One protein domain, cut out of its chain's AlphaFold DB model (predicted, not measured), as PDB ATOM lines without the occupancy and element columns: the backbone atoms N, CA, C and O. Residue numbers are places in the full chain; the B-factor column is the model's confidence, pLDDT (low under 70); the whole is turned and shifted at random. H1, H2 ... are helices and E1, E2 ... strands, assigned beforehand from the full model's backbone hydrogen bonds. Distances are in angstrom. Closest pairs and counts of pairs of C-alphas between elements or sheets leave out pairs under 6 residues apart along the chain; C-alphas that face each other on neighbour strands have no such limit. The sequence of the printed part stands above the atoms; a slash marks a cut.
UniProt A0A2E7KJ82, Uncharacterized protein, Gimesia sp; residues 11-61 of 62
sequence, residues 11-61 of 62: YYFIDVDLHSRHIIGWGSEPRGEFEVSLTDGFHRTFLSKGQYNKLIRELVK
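Overview. This is residues 11 to 61 of the 62 residues of an uncharacterized protein of Gimesia sp (UniProt A0A2E7KJ82). A small, strongly twisted sheet of three strands has a single helix, H1, packed over one of its faces, and a long loop, residues 31 to 41, swings from the end of E2 back to the start of E3. E1 runs in the middle of the sheet, making a hairpin with E2 on one side and pairing with E3 on the other. The printed part has 51 residues, with E1, E2, E3 and H1 in that order along the chain; the sheet's order is E2, E1, E3, all antiparallel, and the class is mixed, helices and strands. The whole is only just compact, close to loose, with a radius of gyration of the C-alphas of 11.6 A, and its outline is flat, spanning 31 by 30 by 14 A.

Along the chain. Find C-alpha 11 at (-34.451, -15.894, -24.528); from there E1, residues 11 to 17, runs 19.2 A. Look next at E2, residues 22 to 30, the longest strand, which runs 24.7 A to C-alpha 30 at (-39.211, -19.771, -25.926). E3, residues 42 to 47, measures 16.3 A. H1, residues 49 to 59, runs 15.5 A and ends at C-alpha 59, (-16.857, -23.701, -26.388).

Arrangement. Begin with the inner strand, E1. Its antiparallel neighbour E2 stands at 158 degrees to it by direction, and you will find N 15 and O 25 2.8 A apart, within hydrogen-bond range. On E1's other side, E3 is antiparallel at 148 degrees, with N 16 and O 43 at 2.8 A and N 45 and O 14 at 2.9 A, within the same range. The edge strands E2 and E3 are apart. H1 is on the sheet at a height over the sheet of 10.0 A, in two layers, a helix on one face of a sheet. It lies over E1 and, only just, over E2, on which 3 of its C-alphas fall; on the local plane it runs slantwise to the strands, at 36 degrees to E1. The closest C-alphas of E1 and H1 are those of Tyr 12 and Lys 49, 6.4 A apart. E2 and H1 are near each other, with 7 pairs of C-alphas within 10 A. In H1 every O i to N i+4 pair is within hydrogen-bond range.

Size, cuts and confidence. The two C-alphas farthest apart are those of Asp 40 and Lys 61, at 32.7 A. The printed part has no cut. The link from E2 to E3, 11 residues, is long; those from E1 to E2 and from E3 to H1 are tight. Look at residues 33 to 38 in the long link for pLDDT under 70; the mean of the printed part is 85.9.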
ATOM      1  N   TYR A  11     -35.455 -16.401 -25.455       90.88
ATOM      2  CA  TYR A  11     -34.451 -15.894 -24.528       90.88
ATOM      3  C   TYR A  11     -33.187 -16.732 -24.672       90.88
ATOM      4  O   TYR A  11     -33.273 -17.925 -24.920       90.88
ATOM      5  N   TYR A  12     -32.029 -16.100 -24.517       93.19
ATOM      6  CA  TYR A  12     -30.737 -16.770 -24.414       93.19
ATOM      7  C   TYR A  12     -30.125 -16.340 -23.093       93.19
ATOM      8  O   TYR A  12     -30.251 -15.165 -22.734       93.19
ATOM      9  N   PHE A  13     -29.496 -17.249 -22.363       92.38
ATOM     10  CA  PHE A  13     -29.009 -16.938 -21.024       92.38
ATOM     11  C   PHE A  13     -27.833 -17.808 -20.597       92.38
ATOM     12  O   PHE A  13     -27.562 -18.857 -21.184       92.38
ATOM     13  N   ILE A  14     -27.175 -17.345 -19.538       93.00
ATOM     14  CA  ILE A  14     -26.256 -18.112 -18.703       93.00
ATOM     15  C   ILE A  14     -26.763 -18.078 -17.261       93.00
ATOM     16  O   ILE A  14     -27.324 -17.066 -16.830       93.00
ATOM     17  N   ASP A  15     -26.529 -19.158 -16.534       91.19
ATOM     18  CA  ASP A  15     -26.777 -19.272 -15.105       91.19
ATOM     19  C   ASP A  15     -25.444 -19.274 -14.370       91.19
ATOM     20  O   ASP A  15     -24.519 -20.019 -14.712       91.19
ATOM     21  N   VAL A  16     -25.351 -18.409 -13.369       91.75
ATOM     22  CA  VAL A  16     -24.155 -18.182 -12.567       91.75
ATOM     23  C   VAL A  16     -24.467 -18.529 -11.121       91.75
ATOM     24  O   VAL A  16     -25.427 -18.015 -10.546       91.75
ATOM     25  N   ASP A  17     -23.632 -19.370 -10.526       92.00
ATOM     26  CA  ASP A  17     -23.576 -19.541  -9.079       92.00
ATOM     27  C   ASP A  17     -22.860 -18.332  -8.471       92.00
ATOM     28  O   ASP A  17     -21.686 -18.076  -8.747       92.00
ATOM     29  N   LEU A  18     -23.576 -17.562  -7.654       91.75
ATOM     30  CA  LEU A  18     -23.064 -16.345  -7.034       91.75
ATOM     31  C   LEU A  18     -22.034 -16.625  -5.933       91.75
ATOM     32  O   LEU A  18     -21.225 -15.747  -5.629       91.75
ATOM     33  N   HIS A  19     -22.032 -17.822  -5.346       91.69
ATOM     34  CA  HIS A  19     -21.074 -18.207  -4.314       91.69
ATOM     35  C   HIS A  19     -19.734 -18.603  -4.929       91.69
ATOM     36  O   HIS A  19     -18.691 -18.072  -4.541       91.69
ATOM     37  N   SER A  20     -19.755 -19.504  -5.912       94.00
ATOM     38  CA  SER A  20     -18.532 -19.955  -6.586       94.00
ATOM     39  C   SER A  20     -18.059 -19.003  -7.688       94.00
ATOM     40  O   SER A  20     -16.881 -19.019  -8.046       94.00
ATOM     41  N   ARG A  21     -18.942 -18.125  -8.182       91.19
ATOM     42  CA  ARG A  21     -18.734 -17.249  -9.350       91.19
ATOM     43  C   ARG A  21     -18.466 -18.030 -10.638       91.19
ATOM     44  O   ARG A  21     -17.789 -17.532 -11.538       91.19
ATOM     45  N   HIS A  22     -19.004 -19.243 -10.736       92.06
ATOM     46  CA  HIS A  22     -18.895 -20.087 -11.920       92.06
ATOM     47  C   HIS A  22     -20.185 -20.097 -12.736       92.06
ATOM     48  O   HIS A  22     -21.288 -19.983 -12.202       92.06
ATOM     49  N   ILE A  23     -20.029 -20.273 -14.050       89.94
ATOM     50  CA  ILE A  23     -21.143 -20.589 -14.942       89.94
ATOM     51  C   ILE A  23     -21.500 -22.057 -14.719       89.94
ATOM     52  O   ILE A  23     -20.654 -22.933 -14.885       89.94
ATOM     53  N   ILE A  24     -22.751 -22.312 -14.354       89.25
ATOM     54  CA  ILE A  24     -23.265 -23.658 -14.060       89.25
ATOM     55  C   ILE A  24     -24.235 -24.165 -15.128       89.25
ATOM     56  O   ILE A  24     -24.571 -25.345 -15.153       89.25
ATOM     57  N   GLY A  25     -24.689 -23.274 -16.009       87.38
ATOM     58  CA  GLY A  25     -25.609 -23.604 -17.082       87.38
ATOM     59  C   GLY A  25     -25.721 -22.481 -18.100       87.38
ATOM     60  O   GLY A  25     -25.361 -21.330 -17.845       87.38
ATOM     61  N   TRP A  26     -26.217 -22.820 -19.281       90.00
ATOM     62  CA  TRP A  26     -26.590 -21.874 -20.324       90.00
ATOM     63  C   TRP A  26     -27.632 -22.514 -21.228       90.00
ATOM     64  O   TRP A  26     -27.707 -23.738 -21.339       90.00
ATOM     65  N   GLY A  27     -28.438 -21.693 -21.887       89.50
ATOM     66  CA  GLY A  27     -29.487 -22.225 -22.740       89.50
ATOM     67  C   GLY A  27     -30.274 -21.172 -23.494       89.50
ATOM     68  O   GLY A  27     -29.971 -19.972 -23.470       89.50
ATOM     69  N   SER A  28     -31.306 -21.660 -24.175       90.38
ATOM     70  CA  SER A  28     -32.289 -20.831 -24.849       90.38
ATOM     71  C   SER A  28     -33.686 -21.398 -24.681       90.38
ATOM     72  O   SER A  28     -33.880 -22.583 -24.923       90.38
ATOM     73  N   GLU A  29     -34.648 -20.540 -24.361       88.69
ATOM     74  CA  GLU A  29     -36.034 -20.937 -24.089       88.69
ATOM     75  C   GLU A  29     -37.017 -20.055 -24.869       88.69
ATOM     76  O   GLU A  29     -36.750 -18.855 -25.049       88.69
ATOM     77  N   PRO A  30     -38.158 -20.586 -25.338       88.00
ATOM     78  CA  PRO A  30     -39.211 -19.771 -25.926       88.00
ATOM     79  C   PRO A  30     -39.764 -18.756 -24.915       88.00
ATOM     80  O   PRO A  30     -40.049 -19.092 -23.771       88.00
ATOM     81  N   ARG A  31     -40.004 -17.506 -25.336       78.88
ATOM     82  CA  ARG A  31     -40.478 -16.446 -24.418       78.88
ATOM     83  C   ARG A  31     -41.839 -16.713 -23.752       78.88
ATOM     84  O   ARG A  31     -42.176 -15.993 -22.824       78.88
ATOM     85  N   GLY A  32     -42.628 -17.669 -24.249       72.44
ATOM     86  CA  GLY A  32     -43.980 -17.960 -23.754       72.44
ATOM     87  C   GLY A  32     -44.062 -19.004 -22.638       72.44
ATOM     88  O   GLY A  32     -45.072 -19.047 -21.951       72.44
ATOM     89  N   GLU A  33     -43.020 -19.816 -22.445       66.44
ATOM     90  CA  GLU A  33     -43.002 -20.942 -21.486       66.44
ATOM     91  C   GLU A  33     -41.971 -20.723 -20.371       66.44
ATOM     92  O   GLU A  33     -41.631 -21.617 -19.603       66.44
ATOM     93  N   PHE A  34     -41.432 -19.511 -20.300       66.06
ATOM     94  CA  PHE A  34     -40.259 -19.221 -19.506       66.06
ATOM     95  C   PHE A  34     -40.631 -18.783 -18.087       66.06
ATOM     96  O   PHE A  34     -40.757 -17.591 -17.805       66.06
ATOM     97  N   GLU A  35     -40.774 -19.753 -17.187       65.25
ATOM     98  CA  GLU A  35     -40.745 -19.521 -15.743       65.25
ATOM     99  C   GLU A  35     -39.315 -19.677 -15.216       65.25
ATOM    100  O   GLU A  35     -38.673 -20.717 -15.364       65.25
ATOM    101  N   VAL A  36     -38.786 -18.622 -14.593       62.78
ATOM    102  CA  VAL A  36     -37.472 -18.658 -13.942       62.78
ATOM    103  C   VAL A  36     -37.674 -18.994 -12.476       62.78
ATOM    104  O   VAL A  36     -37.931 -18.106 -11.667       62.78
ATOM    105  N   SER A  37     -37.533 -20.269 -12.130       64.69
ATOM    106  CA  SER A  37     -37.321 -20.682 -10.744       64.69
ATOM    107  C   SER A  37     -35.829 -20.936 -10.549       64.69
ATOM    108  O   SER A  37     -35.316 -22.000 -10.882       64.69
ATOM    109  N   LEU A  38     -35.108 -19.913 -10.090       67.19
ATOM    110  CA  LEU A  38     -33.733 -20.074  -9.624       67.19
ATOM    111  C   LEU A  38     -33.791 -20.270  -8.117       67.19
ATOM    112  O   LEU A  38     -34.452 -19.506  -7.414       67.19
ATOM    113  N   THR A  39     -33.122 -21.306  -7.631       72.56
ATOM    114  CA  THR A  39     -32.912 -21.512  -6.200       72.56
ATOM    115  C   THR A  39     -31.958 -20.449  -5.641       72.56
ATOM    116  O   THR A  39     -31.225 -19.794  -6.389       72.56
ATOM    117  N   ASP A  40     -31.983 -20.250  -4.320       79.88
ATOM    118  CA  ASP A  40     -31.105 -19.287  -3.646       79.88
ATOM    119  C   ASP A  40     -29.633 -19.515  -4.020       79.88
ATOM    120  O   ASP A  40     -29.146 -20.645  -4.034       79.88
ATOM    121  N   GLY A  41     -28.927 -18.422  -4.324       83.50
ATOM    122  CA  GLY A  41     -27.513 -18.449  -4.713       83.50
ATOM    123  C   GLY A  41     -27.256 -18.489  -6.222       83.50
ATOM    124  O   GLY A  41     -26.107 -18.322  -6.628       83.50
ATOM    125  N   PHE A  42     -28.286 -18.614  -7.064       88.94
ATOM    126  CA  PHE A  42     -28.130 -18.587  -8.523       88.94
ATOM    127  C   PHE A  42     -28.684 -17.313  -9.160       88.94
ATOM    128  O   PHE A  42     -29.718 -16.778  -8.764       88.94
ATOM    129  N   HIS A  43     -28.000 -16.833 -10.198       89.81
ATOM    130  CA  HIS A  43     -28.422 -15.688 -10.991       89.81
ATOM    131  C   HIS A  43     -28.390 -16.008 -12.481       89.81
ATOM    132  O   HIS A  43     -27.378 -16.467 -13.008       89.81
ATOM    133  N   ARG A  44     -29.483 -15.691 -13.176       91.06
ATOM    134  CA  ARG A  44     -29.574 -15.801 -14.630       91.06
ATOM    135  C   ARG A  44     -29.293 -14.463 -15.292       91.06
ATOM    136  O   ARG A  44     -29.988 -13.479 -15.045       91.06
ATOM    137  N   THR A  45     -28.332 -14.448 -16.206       91.50
ATOM    138  CA  THR A  45     -28.024 -13.293 -17.051       91.50
ATOM    139  C   THR A  45     -28.460 -13.565 -18.485       91.50
ATOM    140  O   THR A  45     -28.069 -14.561 -19.091       91.50
ATOM    141  N   PHE A  46     -29.256 -12.657 -19.050       92.00
ATOM    142  CA  PHE A  46     -29.710 -12.762 -20.434       92.00
ATOM    143  C   PHE A  46     -28.673 -12.234 -21.419       92.00
ATOM    144  O   PHE A  46     -28.003 -11.230 -21.184       92.00
ATOM    145  N   LEU A  47     -28.609 -12.892 -22.571       93.69
ATOM    146  CA  LEU A  47     -27.739 -12.562 -23.683       93.69
ATOM    147  C   LEU A  47     -28.565 -12.232 -24.925       93.69
ATOM    148  O   LEU A  47     -29.660 -12.755 -25.152       93.69
ATOM    149  N   SER A  48     -28.001 -11.401 -25.796       94.25
ATOM    150  CA  SER A  48     -28.464 -11.353 -27.182       94.25
ATOM    151  C   SER A  48     -28.125 -12.666 -27.900       94.25
ATOM    152  O   SER A  48     -27.124 -13.318 -27.592       94.25
ATOM    153  N   LYS A  49     -28.897 -13.013 -28.940       91.94
ATOM    154  CA  LYS A  49     -28.616 -14.176 -29.808       91.94
ATOM    155  C   LYS A  49     -27.174 -14.174 -30.333       91.94
ATOM    156  O   LYS A  49     -26.532 -15.216 -30.409       91.94
ATOM    157  N   GLY A  50     -26.656 -12.995 -30.685       93.88
ATOM    158  CA  GLY A  50     -25.288 -12.836 -31.175       93.88
ATOM    159  C   GLY A  50     -24.228 -13.150 -30.117       93.88
ATOM    160  O   GLY A  50     -23.246 -13.813 -30.432       93.88
ATOM    161  N   GLN A  51     -24.427 -12.711 -28.871       94.62
ATOM    162  CA  GLN A  51     -23.522 -13.030 -27.758       94.62
ATOM    163  C   GLN A  51     -23.545 -14.524 -27.429       94.62
ATOM    164  O   GLN A  51     -22.485 -15.131 -27.320       94.62
ATOM    165  N   TYR A  52     -24.734 -15.127 -27.361       93.50
ATOM    166  CA  TYR A  52     -24.877 -16.562 -27.114       93.50
ATOM    167  C   TYR A  52     -24.198 -17.402 -28.204       93.50
ATOM    168  O   TYR A  52     -23.399 -18.285 -27.912       93.50
ATOM    169  N   ASN A  53     -24.420 -17.072 -29.478       91.56
ATOM    170  CA  ASN A  53     -23.779 -17.784 -30.585       91.56
ATOM    171  C   ASN A  53     -22.250 -17.657 -30.572       91.56
ATOM    172  O   ASN A  53     -21.566 -18.587 -30.993       91.56
ATOM    173  N   LYS A  54     -21.706 -16.518 -30.124       93.12
ATOM    174  CA  LYS A  54     -20.258 -16.365 -29.935       93.12
ATOM    175  C   LYS A  54     -19.753 -17.292 -28.829       93.12
ATOM    176  O   LYS A  54     -18.793 -18.008 -29.072       93.12
ATOM    177  N   LEU A  55     -20.433 -17.332 -27.681       88.00
ATOM    178  CA  LEU A  55     -20.095 -18.226 -26.567       88.00
ATOM    179  C   LEU A  55     -20.050 -19.696 -27.011       88.00
ATOM    180  O   LEU A  55     -19.029 -20.351 -26.841       88.00
ATOM    181  N   ILE A  56     -21.114 -20.191 -27.652       88.00
ATOM    182  CA  ILE A  56     -21.178 -21.585 -28.119       88.00
ATOM    183  C   ILE A  56     -20.055 -21.902 -29.114       88.00
ATOM    184  O   ILE A  56     -19.464 -22.974 -29.052       88.00
ATOM    185  N   ARG A  57     -19.724 -20.975 -30.019       90.75
ATOM    186  CA  ARG A  57     -18.634 -21.179 -30.985       90.75
ATOM    187  C   ARG A  57     -17.268 -21.312 -30.330       90.75
ATOM    188  O   ARG A  57     -16.454 -22.055 -30.856       90.75
ATOM    189  N   GLU A  58     -17.005 -20.577 -29.257       88.44
ATOM    190  CA  GLU A  58     -15.728 -20.697 -28.549       88.44
ATOM    191  C   GLU A  58     -15.666 -21.983 -27.713       88.44
ATOM    192  O   GLU A  58     -14.611 -22.594 -27.652       88.44
ATOM    193  N   LEU A  59     -16.793 -22.455 -27.167       81.19
ATOM    194  CA  LEU A  59     -16.857 -23.701 -26.388       81.19
ATOM    195  C   LEU A  59     -16.760 -24.987 -27.230       81.19
ATOM    196  O   LEU A  59     -16.403 -26.032 -26.707       81.19
ATOM    197  N   VAL A  60     -17.119 -24.938 -28.517       78.44
ATOM    198  CA  VAL A  60     -17.068 -26.101 -29.435       78.44
ATOM    199  C   VAL A  60     -15.701 -26.231 -30.128       78.44
ATOM    200  O   VAL A  60     -15.472 -27.176 -30.874       78.44
ATOM    201  N   LYS A  61     -14.788 -25.276 -29.924       70.06
ATOM    202  CA  LYS A  61     -13.450 -25.281 -30.541       70.06
ATOM    203  C   LYS A  61     -12.413 -26.144 -29.808       70.06
ATOM    204  O   LYS A  61     -11.267 -26.148 -30.258       70.06
TER     205      LYS A  61